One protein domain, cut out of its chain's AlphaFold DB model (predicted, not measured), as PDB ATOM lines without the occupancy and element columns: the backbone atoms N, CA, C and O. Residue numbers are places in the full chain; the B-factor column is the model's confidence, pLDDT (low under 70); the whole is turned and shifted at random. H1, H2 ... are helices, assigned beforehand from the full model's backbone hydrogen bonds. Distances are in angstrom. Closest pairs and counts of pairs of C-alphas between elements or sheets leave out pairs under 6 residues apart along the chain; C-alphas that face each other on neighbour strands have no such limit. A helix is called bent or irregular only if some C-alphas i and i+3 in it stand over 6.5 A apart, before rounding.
ATOM      1  N   TYR A   6      23.983  -4.959  58.224       84.69
ATOM      2  CA  TYR A   6      22.772  -4.216  57.884       84.69
ATOM      3  C   TYR A   6      23.001  -2.698  57.808       84.69
ATOM      4  O   TYR A   6      22.558  -2.047  56.863       84.69
ATOM      5  N   GLU A   7      23.712  -2.113  58.775       85.62
ATOM      6  CA  GLU A   7      24.016  -0.678  58.764       85.62
ATOM      7  C   GLU A   7      24.987  -0.298  57.651       85.62
ATOM      8  O   GLU A   7      24.767   0.719  56.994       85.62
ATOM      9  N   ARG A   8      26.008  -1.124  57.380       86.81
ATOM     10  CA  ARG A   8      26.899  -0.900  56.230       86.81
ATOM     11  C   ARG A   8      26.116  -0.909  54.927       86.81
ATOM     12  O   ARG A   8      26.242   0.029  54.146       86.81
ATOM     13  N   LEU A   9      25.244  -1.900  54.737       88.12
ATOM     14  CA  LEU A   9      24.390  -1.975  53.554       88.12
ATOM     15  C   LEU A   9      23.487  -0.738  53.430       88.12
ATOM     16  O   LEU A   9      23.343  -0.178  52.343       88.12
ATOM     17  N   ARG A  10      22.932  -0.257  54.548       87.50
ATOM     18  CA  ARG A  10      22.119   0.966  54.584       87.50
ATOM     19  C   ARG A  10      22.924   2.212  54.219       87.50
ATOM     20  O   ARG A  10      22.403   3.095  53.537       87.50
ATOM     21  N   MET A  11      24.176   2.311  54.665       87.75
ATOM     22  CA  MET A  11      25.073   3.409  54.293       87.75
ATOM     23  C   MET A  11      25.382   3.373  52.797       87.75
ATOM     24  O   MET A  11      25.189   4.390  52.135       87.75
ATOM     25  N   THR A  12      25.739   2.210  52.244       86.50
ATOM     26  CA  THR A  12      25.947   2.034  50.798       86.50
ATOM     27  C   THR A  12      24.707   2.428  49.999       86.50
ATOM     28  O   THR A  12      24.797   3.205  49.051       86.50
ATOM     29  N   HIS A  13      23.524   1.982  50.430       87.19
ATOM     30  CA  HIS A  13      22.249   2.356  49.819       87.19
ATOM     31  C   HIS A  13      22.014   3.876  49.801       87.19
ATOM     32  O   HIS A  13      21.537   4.423  48.808       87.19
ATOM     33  N   ARG A  14      22.380   4.586  50.877       86.06
ATOM     34  CA  ARG A  14      22.302   6.056  50.925       86.06
ATOM     35  C   ARG A  14      23.347   6.730  50.041       86.06
ATOM     36  O   ARG A  14      23.086   7.823  49.548       86.06
ATOM     37  N   THR A  15      24.513   6.122  49.852       85.12
ATOM     38  CA  THR A  15      25.547   6.643  48.948       85.12
ATOM     39  C   THR A  15      25.105   6.541  47.490       85.12
ATOM     40  O   THR A  15      25.267   7.516  46.763       85.12
ATOM     41  N   LEU A  16      24.434   5.445  47.106       83.75
ATOM     42  CA  LEU A  16      23.841   5.269  45.769       83.75
ATOM     43  C   LEU A  16      22.862   6.391  45.383       83.75
ATOM     44  O   LEU A  16      22.731   6.714  44.206       83.75
ATOM     45  N   LEU A  17      22.180   6.996  46.363       79.38
ATOM     46  CA  LEU A  17      21.295   8.149  46.140       79.38
ATOM     47  C   LEU A  17      22.050   9.452  45.860       79.38
ATOM     48  O   LEU A  17      21.500  10.353  45.234       79.38
ATOM     49  N   LYS A  18      23.275   9.588  46.375       83.56
ATOM     50  CA  LYS A  18      24.066  10.820  46.271       83.56
ATOM     51  C   LYS A  18      24.934  10.844  45.025       83.56
ATOM     52  O   LYS A  18      25.106  11.902  44.431       83.56
ATOM     53  N   ALA A  19      25.502   9.698  44.669       82.12
ATOM     54  CA  ALA A  19      26.363   9.560  43.512       82.12
ATOM     55  C   ALA A  19      26.167   8.174  42.885       82.12
ATOM     56  O   ALA A  19      26.115   7.180  43.616       82.12
ATOM     57  N   PRO A  20      26.065   8.088  41.547       80.31
ATOM     58  CA  PRO A  20      26.117   6.804  40.875       80.31
ATOM     59  C   PRO A  20      27.504   6.189  41.076       80.31
ATOM     60  O   PRO A  20      28.517   6.883  40.980       80.31
ATOM     61  N   LEU A  21      27.538   4.888  41.345       84.06
ATOM     62  CA  LEU A  21      28.784   4.134  41.406       84.06
ATOM     63  C   LEU A  21      29.311   3.893  39.991       84.06
ATOM     64  O   LEU A  21      28.542   3.767  39.031       84.06
ATOM     65  N   SER A  22      30.630   3.791  39.867       84.12
ATOM     66  CA  SER A  22      31.273   3.317  38.647       84.12
ATOM     67  C   SER A  22      30.955   1.840  38.394       84.12
ATOM     68  O   SER A  22      30.520   1.096  39.275       84.12
ATOM     69  N   ARG A  23      31.202   1.374  37.164       81.56
ATOM     70  CA  ARG A  23      30.989  -0.034  36.789       81.56
ATOM     71  C   ARG A  23      31.822  -1.005  37.638       81.56
ATOM     72  O   ARG A  23      31.336  -2.086  37.953       81.56
ATOM     73  N   ALA A  24      33.048  -0.624  38.002       84.00
ATOM     74  CA  ALA A  24      33.924  -1.435  38.844       84.00
ATOM     75  C   ALA A  24      33.368  -1.554  40.270       84.00
ATOM     76  O   ALA A  24      33.175  -2.664  40.753       84.00
ATOM     77  N   GLU A  25      33.000  -0.425  40.882       86.06
ATOM     78  CA  GLU A  25      32.405  -0.396  42.225       86.06
ATOM     79  C   GLU A  25      31.070  -1.149  42.279       86.06
ATOM     80  O   GLU A  25      30.804  -1.875  43.233       86.06
ATOM     81  N   LEU A  26      30.227  -1.026  41.242       84.31
ATOM     82  CA  LEU A  26      28.993  -1.810  41.134       84.31
ATOM     83  C   LEU A  26      29.283  -3.310  41.117       84.31
ATOM     84  O   LEU A  26      28.569  -4.071  41.757       84.31
ATOM     85  N   ARG A  27      30.315  -3.738  40.390       85.38
ATOM     86  CA  ARG A  27      30.668  -5.152  40.265       85.38
ATOM     87  C   ARG A  27      31.241  -5.722  41.563       85.38
ATOM     88  O   ARG A  27      30.860  -6.825  41.943       85.38
ATOM     89  N   GLU A  28      32.113  -4.983  42.245       87.38
ATOM     90  CA  GLU A  28      32.595  -5.355  43.582       87.38
ATOM     91  C   GLU A  28      31.418  -5.493  44.548       87.38
ATOM     92  O   GLU A  28      31.228  -6.533  45.173       87.38
ATOM     93  N   LEU A  29      30.537  -4.493  44.566       87.31
ATOM     94  CA  LEU A  29      29.378  -4.506  45.440       87.31
ATOM     95  C   LEU A  29      28.420  -5.668  45.133       87.31
ATOM     96  O   LEU A  29      27.924  -6.307  46.054       87.31
ATOM     97  N   LEU A  30      28.161  -5.968  43.857       87.75
ATOM     98  CA  LEU A  30      27.332  -7.108  43.444       87.75
ATOM     99  C   LEU A  30      27.931  -8.457  43.855       87.75
ATOM    100  O   LEU A  30      27.169  -9.387  44.105       87.75
ATOM    101  N   THR A  31      29.258  -8.543  43.960       88.19
ATOM    102  CA  THR A  31      29.965  -9.757  44.389       88.19
ATOM    103  C   THR A  31      29.805  -9.982  45.896       88.19
ATOM    104  O   THR A  31      29.540 -11.104  46.323       88.19
ATOM    105  N   ASP A  32      29.877  -8.914  46.696       88.19
ATOM    106  CA  ASP A  32      29.801  -8.986  48.164       88.19
ATOM    107  C   ASP A  32      28.354  -9.043  48.697       88.19
ATOM    108  O   ASP A  32      28.067  -9.611  49.757       88.19
ATOM    109  N   LEU A  33      27.402  -8.445  47.972       88.38
ATOM    110  CA  LEU A  33      26.007  -8.308  48.399       88.38
ATOM    111  C   LEU A  33      25.303  -9.629  48.770       88.38
ATOM    112  O   LEU A  33      24.599  -9.636  49.781       88.38
ATOM    113  N   PRO A  34      25.430 -10.736  48.015       87.94
ATOM    114  CA  PRO A  34      24.744 -11.989  48.332       87.94
ATOM    115  C   PRO A  34      25.105 -12.560  49.708       87.94
ATOM    116  O   PRO A  34      24.224 -13.051  50.419       87.94
ATOM    117  N   GLU A  35      26.378 -12.473  50.099       89.19
ATOM    118  CA  GLU A  35      26.846 -12.910  51.416       89.19
ATOM    119  C   GLU A  35      26.297 -11.990  52.510       89.19
ATOM    120  O   GLU A  35      25.679 -12.456  53.468       89.19
ATOM    121  N   VAL A  36      26.408 -10.670  52.312       89.50
ATOM    122  CA  VAL A  36      25.862  -9.662  53.234       89.50
ATOM    123  C   VAL A  36      24.366  -9.873  53.465       89.50
ATOM    124  O   VAL A  36      23.904  -9.838  54.606       89.50
ATOM    125  N   LEU A  37      23.598 -10.124  52.405       89.75
ATOM    126  CA  LEU A  37      22.167 -10.403  52.492       89.75
ATOM    127  C   LEU A  37      21.865 -11.706  53.240       89.75
ATOM    128  O   LEU A  37      20.881 -11.762  53.970       89.75
ATOM    129  N   THR A  38      22.710 -12.727  53.098       89.69
ATOM    130  CA  THR A  38      22.561 -13.998  53.822       89.69
ATOM    131  C   THR A  38      22.746 -13.781  55.325       89.69
ATOM    132  O   THR A  38      21.858 -14.127  56.102       89.69
ATOM    133  N   ILE A  39      23.810 -13.076  55.723       90.50
ATOM    134  CA  ILE A  39      24.067 -12.702  57.125       90.50
ATOM    135  C   ILE A  39      22.918 -11.847  57.688       90.50
ATOM    136  O   ILE A  39      22.480 -12.027  58.828       90.50
ATOM    137  N   ILE A  40      22.393 -10.904  56.896       88.12
ATOM    138  CA  ILE A  40      21.241 -10.095  57.311       88.12
ATOM    139  C   ILE A  40      20.013 -10.987  57.519       88.12
ATOM    140  O   ILE A  40      19.346 -10.813  58.533       88.12
ATOM    141  N   GLY A  41      19.740 -11.942  56.628       89.06
ATOM    142  CA  GLY A  41      18.601 -12.859  56.737       89.06
ATOM    143  C   GLY A  41      18.655 -13.739  57.981       89.06
ATOM    144  O   GLY A  41      17.642 -13.889  58.660       89.06
ATOM    145  N   GLU A  42      19.843 -14.227  58.339       90.62
ATOM    146  CA  GLU A  42      20.069 -14.973  59.584       90.62
ATOM    147  C   GLU A  42      19.793 -14.111  60.823       90.62
ATOM    148  O   GLU A  42      19.148 -14.554  61.772       90.62
ATOM    149  N   SER A  43      20.241 -12.851  60.809       88.06
ATOM    150  CA  SER A  43      20.031 -11.921  61.928       88.06
ATOM    151  C   SER A  43      18.622 -11.310  61.983       88.06
ATOM    152  O   SER A  43      18.199 -10.817  63.031       88.06
ATOM    153  N   ARG A  44      17.897 -11.293  60.857       87.56
ATOM    154  CA  ARG A  44      16.593 -10.638  60.675       87.56
ATOM    155  C   ARG A  44      15.673 -11.512  59.816       87.56
ATOM    156  O   ARG A  44      15.417 -11.173  58.659       87.56
ATOM    157  N   PRO A  45      15.096 -12.583  60.387       87.94
ATOM    158  CA  PRO A  45      14.257 -13.525  59.646       87.94
ATOM    159  C   PRO A  45      13.013 -12.878  59.014       87.94
ATOM    160  O   PRO A  45      12.512 -13.356  58.001       87.94
ATOM    161  N   ALA A  46      12.538 -11.754  59.560       88.38
ATOM    162  CA  ALA A  46      11.417 -10.996  59.000       88.38
ATOM    163  C   ALA A  46      11.703 -10.373  57.618       88.38
ATOM    164  O   ALA A  46      10.754 -10.048  56.922       88.38
ATOM    165  N   LEU A  47      12.978 -10.204  57.234       87.94
ATOM    166  CA  LEU A  47      13.389  -9.641  55.938       87.94
ATOM    167  C   LEU A  47      13.724 -10.717  54.894       87.94
ATOM    168  O   LEU A  47      14.178 -10.392  53.797       87.94
ATOM    169  N   VAL A  48      13.579 -12.004  55.229       89.44
ATOM    170  CA  VAL A  48      13.927 -13.119  54.330       89.44
ATOM    171  C   VAL A  48      13.205 -13.032  52.977       89.44
ATOM    172  O   VAL A  48      13.889 -13.180  51.961       89.44
ATOM    173  N   PRO A  49      11.892 -12.730  52.899       90.06
ATOM    174  CA  PRO A  49      11.209 -12.583  51.611       90.06
ATOM    175  C   PRO A  49      11.828 -11.491  50.722       90.06
ATOM    176  O   PRO A  49      12.076 -11.703  49.530       90.06
ATOM    177  N   GLU A  50      12.137 -10.331  51.300       90.69
ATOM    178  CA  GLU A  50      12.754  -9.193  50.618       90.69
ATOM    179  C   GLU A  50      14.200  -9.496  50.216       90.69
ATOM    180  O   GLU A  50      14.655  -9.066  49.153       90.69
ATOM    181  N   ILE A  51      14.923 -10.271  51.026       90.75
ATOM    182  CA  ILE A  51      16.278 -10.743  50.730       90.75
ATOM    183  C   ILE A  51      16.269 -11.699  49.541       90.75
ATOM    184  O   ILE A  51      17.063 -11.522  48.619       90.75
ATOM    185  N   GLU A  52      15.375 -12.685  49.511       90.19
ATOM    186  CA  GLU A  52      15.262 -13.612  48.381       90.19
ATOM    187  C   GLU A  52      14.864 -12.897  47.089       90.19
ATOM    188  O   GLU A  52      15.362 -13.220  46.003       90.19
ATOM    189  N   PHE A  53      13.968 -11.914  47.186       90.38
ATOM    190  CA  PHE A  53      13.643 -11.041  46.065       90.38
ATOM    191  C   PHE A  53      14.876 -10.254  45.605       90.38
ATOM    192  O   PHE A  53      15.209 -10.264  44.418       90.38
ATOM    193  N   SER A  54      15.595  -9.641  46.548       90.56
ATOM    194  CA  SER A  54      16.795  -8.857  46.263       90.56
ATOM    195  C   SER A  54      17.868  -9.704  45.589       90.56
ATOM    196  O   SER A  54      18.371  -9.320  44.542       90.56
ATOM    197  N   ARG A  55      18.153 -10.906  46.101       89.94
ATOM    198  CA  ARG A  55      19.136 -11.837  45.521       89.94
ATOM    199  C   ARG A  55      18.823 -12.195  44.070       89.94
ATOM    200  O   ARG A  55      19.724 -12.175  43.237       89.94
ATOM    201  N   ARG A  56      17.554 -12.471  43.747       90.56
ATOM    202  CA  ARG A  56      17.129 -12.748  42.362       90.56
ATOM    203  C   ARG A  56      17.363 -11.551  41.444       90.56
ATOM    204  O   ARG A  56      17.852 -11.718  40.330       90.56
ATOM    205  N   GLN A  57      17.048 -10.347  41.914       90.19
ATOM    206  CA  GLN A  57      17.280  -9.127  41.142       90.19
ATOM    207  C   GLN A  57      18.770  -8.812  40.980       90.19
ATOM    208  O   GLN A  57      19.170  -8.376  39.905       90.19
ATOM    209  N   LEU A  58      19.590  -9.050  42.008       89.81
ATOM    210  CA  LEU A  58      21.041  -8.858  41.952       89.81
ATOM    211  C   LEU A  58      21.694  -9.801  40.942       89.81
ATOM    212  O   LEU A  58      22.490  -9.332  40.140       89.81
ATOM    213  N   ALA A  59      21.297 -11.077  40.910       88.44
ATOM    214  CA  ALA A  59      21.791 -12.033  39.917       88.44
ATOM    215  C   ALA A  59      21.461 -11.596  38.478       88.44
ATOM    216  O   ALA A  59      22.300 -11.688  37.585       88.44
ATOM    217  N   GLN A  60      20.257 -11.055  38.248       88.19
ATOM    218  CA  GLN A  60      19.906 -10.484  36.945       88.19
ATOM    219  C   GLN A  60      20.757  -9.248  36.619       88.19
ATOM    220  O   GLN A  60      21.192  -9.078  35.486       88.19
ATOM    221  N   LEU A  61      20.996  -8.381  37.603       87.25
ATOM    222  CA  LEU A  61      21.780  -7.156  37.433       87.25
ATOM    223  C   LEU A  61      23.253  -7.471  37.136       87.25
ATOM    224  O   LEU A  61      23.858  -6.823  36.289       87.25
ATOM    225  N   GLU A  62      23.802  -8.497  37.782       87.38
ATOM    226  CA  GLU A  62      25.131  -9.036  37.506       87.38
ATOM    227  C   GLU A  62      25.223  -9.599  36.082       87.38
ATOM    228  O   GLU A  62      26.150  -9.248  35.353       87.38
ATOM    229  N   ALA A  63      24.237 -10.392  35.649       86.50
ATOM    230  CA  ALA A  63      24.180 -10.914  34.284       86.50
ATOM    231  C   ALA A  63      24.108  -9.786  33.236       86.50
ATOM    232  O   ALA A  63      24.829  -9.820  32.237       86.50
ATOM    233  N   ASP A  64      23.297  -8.755  33.492       85.12
ATOM    234  CA  ASP A  64      23.175  -7.581  32.622       85.12
ATOM    235  C   ASP A  64      24.505  -6.798  32.545       85.12
ATOM    236  O   ASP A  64      24.884  -6.313  31.479       85.12
ATOM    237  N   LEU A  65      25.240  -6.691  33.659       81.88
ATOM    238  CA  LEU A  65      26.505  -5.951  33.755       81.88
ATOM    239  C   LEU A  65      27.698  -6.729  33.173       81.88
ATOM    240  O   LEU A  65      28.646  -6.123  32.658       81.88
ATOM    241  N   ALA A  66      27.641  -8.062  33.227       83.31
ATOM    242  CA  ALA A  66      28.582  -8.970  32.579       83.31
ATOM    243  C   ALA A  66      28.379  -9.048  31.055       83.31
ATOM    244  O   ALA A  66      29.270  -9.513  30.341       83.31
ATOM    245  N   HIS A  67      27.239  -8.575  30.541       81.56
ATOM    246  CA  HIS A  67      26.951  -8.611  29.115       81.56
ATOM    247  C   HIS A  67      27.927  -7.705  28.328       81.56
ATOM    248  O   HIS A  67      28.073  -6.522  28.643       81.56
ATOM    249  N   PRO A  68      28.583  -8.198  27.261       72.19
ATOM    250  CA  PRO A  68      29.612  -7.442  26.535       72.19
ATOM    251  C   PRO A  68      29.070  -6.215  25.783       72.19
ATOM    252  O   PRO A  68      29.811  -5.272  25.532       72.19
ATOM    253  N   LEU A  69      27.773  -6.203  25.455       74.50
ATOM    254  CA  LEU A  69      27.080  -5.060  24.832       74.50
ATOM    255  C   LEU A  69      26.508  -4.053  25.842       74.50
ATOM    256  O   LEU A  69      25.776  -3.143  25.456       74.50
ATOM    257  N   ALA A  70      26.783  -4.234  27.132       72.50
ATOM    258  CA  ALA A  70      26.332  -3.324  28.168       72.50
ATOM    259  C   ALA A  70      26.970  -1.934  27.952       72.50
ATOM    260  O   ALA A  70      28.198  -1.826  28.003       72.50
ATOM    261  N   PRO A  71      26.178  -0.876  27.692       72.62
ATOM    262  CA  PRO A  71      26.730   0.433  27.366       72.62
ATOM    263  C   PRO A  71      27.462   1.016  28.580       72.62
ATOM    264  O   PRO A  71      26.896   1.082  29.670       72.62
ATOM    265  N   ASP A  72      28.696   1.496  28.397       64.75
ATOM    266  CA  ASP A  72      29.515   2.041  29.497       64.75
ATOM    267  C   ASP A  72      28.878   3.264  30.187       64.75
ATOM    268  O   ASP A  72      29.152   3.545  31.352       64.75
ATOM    269  N   GLY A  73      27.945   3.947  29.515       69.00
ATOM    270  CA  GLY A  73      27.133   5.027  30.086       69.00
ATOM    271  C   GLY A  73      25.946   4.581  30.955       69.00
ATOM    272  O   GLY A  73      25.228   5.439  31.463       69.00
ATOM    273  N   ALA A  74      25.699   3.278  31.142       78.75
ATOM    274  CA  ALA A  74      24.564   2.776  31.930       78.75
ATOM    275  C   ALA A  74      24.827   2.668  33.440       78.75
ATOM    276  O   ALA A  74      23.909   2.325  34.188       78.75
ATOM    277  N   ALA A  75      26.023   3.019  33.921       77.25
ATOM    278  CA  ALA A  75      26.352   2.992  35.349       77.25
ATOM    279  C   ALA A  75      25.341   3.745  36.254       77.25
ATOM    280  O   ALA A  75      24.956   3.197  37.295       77.25
ATOM    281  N   PRO A  76      24.799   4.924  35.870       82.19
ATOM    282  CA  PRO A  76      23.740   5.581  36.638       82.19
ATOM    283  C   PRO A  76      22.425   4.791  36.654       82.19
ATOM    284  O   PRO A  76      21.759   4.713  37.685       82.19
ATOM    285  N   ALA A  77      22.061   4.159  35.533       85.38
ATOM    286  CA  ALA A  77      20.849   3.349  35.431       85.38
ATOM    287  C   ALA A  77      20.947   2.073  36.281       85.38
ATOM    288  O   ALA A  77      19.991   1.709  36.968       85.38
ATOM    289  N   TRP A  78      22.114   1.423  36.292       86.19
ATOM    290  CA  TRP A  78      22.385   0.265  37.145       86.19
ATOM    291  C   TRP A  78      22.425   0.633  38.623       86.19
ATOM    292  O   TRP A  78      21.797  -0.058  39.419       86.19
ATOM    293  N   SER A  79      23.052   1.756  38.980       86.19
ATOM    294  CA  SER A  79      23.030   2.282  40.352       86.19
ATOM    295  C   SER A  79      21.599   2.552  40.828       86.19
ATOM    296  O   SER A  79      21.219   2.136  41.921       86.19
ATOM    297  N   ALA A  80      20.762   3.167  39.986       86.38
ATOM    298  CA  ALA A  80      19.355   3.419  40.299       86.38
ATOM    299  C   ALA A  80      18.520   2.129  40.401       86.38
ATOM    300  O   ALA A  80      17.569   2.054  41.185       86.38
ATOM    301  N   ARG A  81      18.844   1.101  39.606       87.56
ATOM    302  CA  ARG A  81      18.198  -0.215  39.697       87.56
ATOM    303  C   ARG A  81      18.606  -0.930  40.982       87.56
ATOM    304  O   ARG A  81      17.728  -1.379  41.709       87.56
ATOM    305  N   LEU A  82      19.897  -0.959  41.296       88.06
ATOM    306  CA  LEU A  82      20.425  -1.516  42.537       88.06
ATOM    307  C   LEU A  82      19.816  -0.826  43.765       88.06
ATOM    308  O   LEU A  82      19.375  -1.497  44.693       88.06
ATOM    309  N   HIS A  83      19.728   0.504  43.746       88.38
ATOM    310  CA  HIS A  83      19.071   1.274  44.796       88.38
ATOM    311  C   HIS A  83      17.624   0.806  45.022       88.38
ATOM    312  O   HIS A  83      17.257   0.500  46.151       88.38
ATOM    313  N   ARG A  84      16.827   0.661  43.954       87.50
ATOM    314  CA  ARG A  84      15.443   0.161  44.048       87.50
ATOM    315  C   ARG A  84      15.348  -1.259  44.598       87.50
ATOM    316  O   ARG A  84      14.421  -1.547  45.346       87.50
ATOM    317  N   VAL A  85      16.288  -2.131  44.237       88.38
ATOM    318  CA  VAL A  85      16.348  -3.500  44.767       88.38
ATOM    319  C   VAL A  85      16.583  -3.473  46.276       88.38
ATOM    320  O   VAL A  85      15.850  -4.106  47.028       88.38
ATOM    321  N   LEU A  86      17.565  -2.689  46.721       87.69
ATOM    322  CA  LEU A  86      17.925  -2.584  48.133       87.69
ATOM    323  C   LEU A  86      16.890  -1.818  48.969       87.69
ATOM    324  O   LEU A  86      16.778  -2.081  50.163       87.69
ATOM    325  N   ALA A  87      16.117  -0.906  48.373       87.25
ATOM    326  CA  ALA A  87      15.101  -0.121  49.075       87.25
ATOM    327  C   ALA A  87      14.067  -1.001  49.803       87.25
ATOM    328  O   ALA A  87      13.649  -0.664  50.910       87.25
ATOM    329  N   GLY A  88      13.728  -2.173  49.248       83.50
ATOM    330  CA  GLY A  88      12.819  -3.130  49.891       83.50
ATOM    331  C   GLY A  88      13.294  -3.619  51.266       83.50
ATOM    332  O   GLY A  88      12.476  -3.918  52.125       83.50
ATOM    333  N   LEU A  89      14.607  -3.625  51.521       83.06
ATOM    334  CA  LEU A  89      15.211  -4.089  52.780       83.06
ATOM    335  C   LEU A  89      15.209  -3.030  53.894       83.06
ATOM    336  O   LEU A  89      15.488  -3.339  55.061       83.06
TER     337      LEU A  89
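This is residues 6 to 89 of the 92 residues of an uncharacterized protein of Hymenobacter jeollabukensis (UniProt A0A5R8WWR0). Four helices make an elongated, compact body: the long helix H3 lies nearly antiparallel to H4 and to H2b, the second arm of the bent helix H2. On the side of H2 and H4 away from H3, the shorter H1 crosses slantwise from H2b to H4. The other arm, H2a, slants away from the line of H2b toward the beginning of H4. The printed part has 84 residues, with four named helices in the order H1, H2, H3, H4 and no named strand, in the class all helix. The radius of gyration of the C-alphas is 12.4 A, and the spans are 38 by 25 by 17 A.

The longest helix, H3, residues 45 to 66, has a kink of 32 degrees near residue 52 and is irregular, with C-alphas 46 and 49 7.6 A apart. H4, residues 72 to 87, is irregular too, with C-alphas 73 and 76 7.4 A apart. H3 and H4 form a helical hairpin at a shallow tilt of 9 degrees, opposite ways; their closest C-alphas, of Ser 54 and Val 85, are 5.6 A apart. H2, residues 23 to 43, was assigned as one helix by its hydrogen bonds but is bent, with C-alphas 31 and 34 6.9 A apart; its arms H2a, residues 23 to 31, and H2b, residues 34 to 43, stand at a steep tilt of 43 degrees. H2b and H3 form a helical hairpin at a shallow tilt of 2 degrees, with the closest C-alphas, of Gly 41 and Val 48, 5.3 A apart. H2a touches H4 the same way at a shallow tilt of 34.7 degrees, only just short of steep; the closest C-alphas, of Arg 23 and Ala 75, are 5.7 A apart. H1, residues 6 to 18, touches H4 with residues 13 to 17 alone, at a steep tilt of 44 degrees; the closest C-alphas, of His 13 and His 83, are 6.0 A apart. H1 and H2b only just touch, with 3 pairs of C-alphas within 8 A. H1 and H3 are apart, as are H2b and H4. Every O i to N i+4 pair is within hydrogen-bond range in H2a and H2b; the counts are 7 of 9 in H1, 16 of 18 in H3 and 10 of 12 in H4.

H3 is 31.0 A long from first to last C-alpha, and H4 is 24.4 A. H1 measures 19.0 A, H2b 14.4 A and H2a 12.4 A. C-alpha 6, where H1 begins, is at (22.772, -4.216, 57.884). C-alpha 45, where H3 begins, is at (14.257, -13.525, 59.646). C-alpha 87, where H4 ends, is at (15.101, -0.121, 49.075).

The C-alphas farthest apart, of Ser 43 and Leu 69, are 38.4 A apart. The printed part has no cut, and its three links are tight. Mean pLDDT of the printed part is 85.6; residues 72 to 73 are under 70.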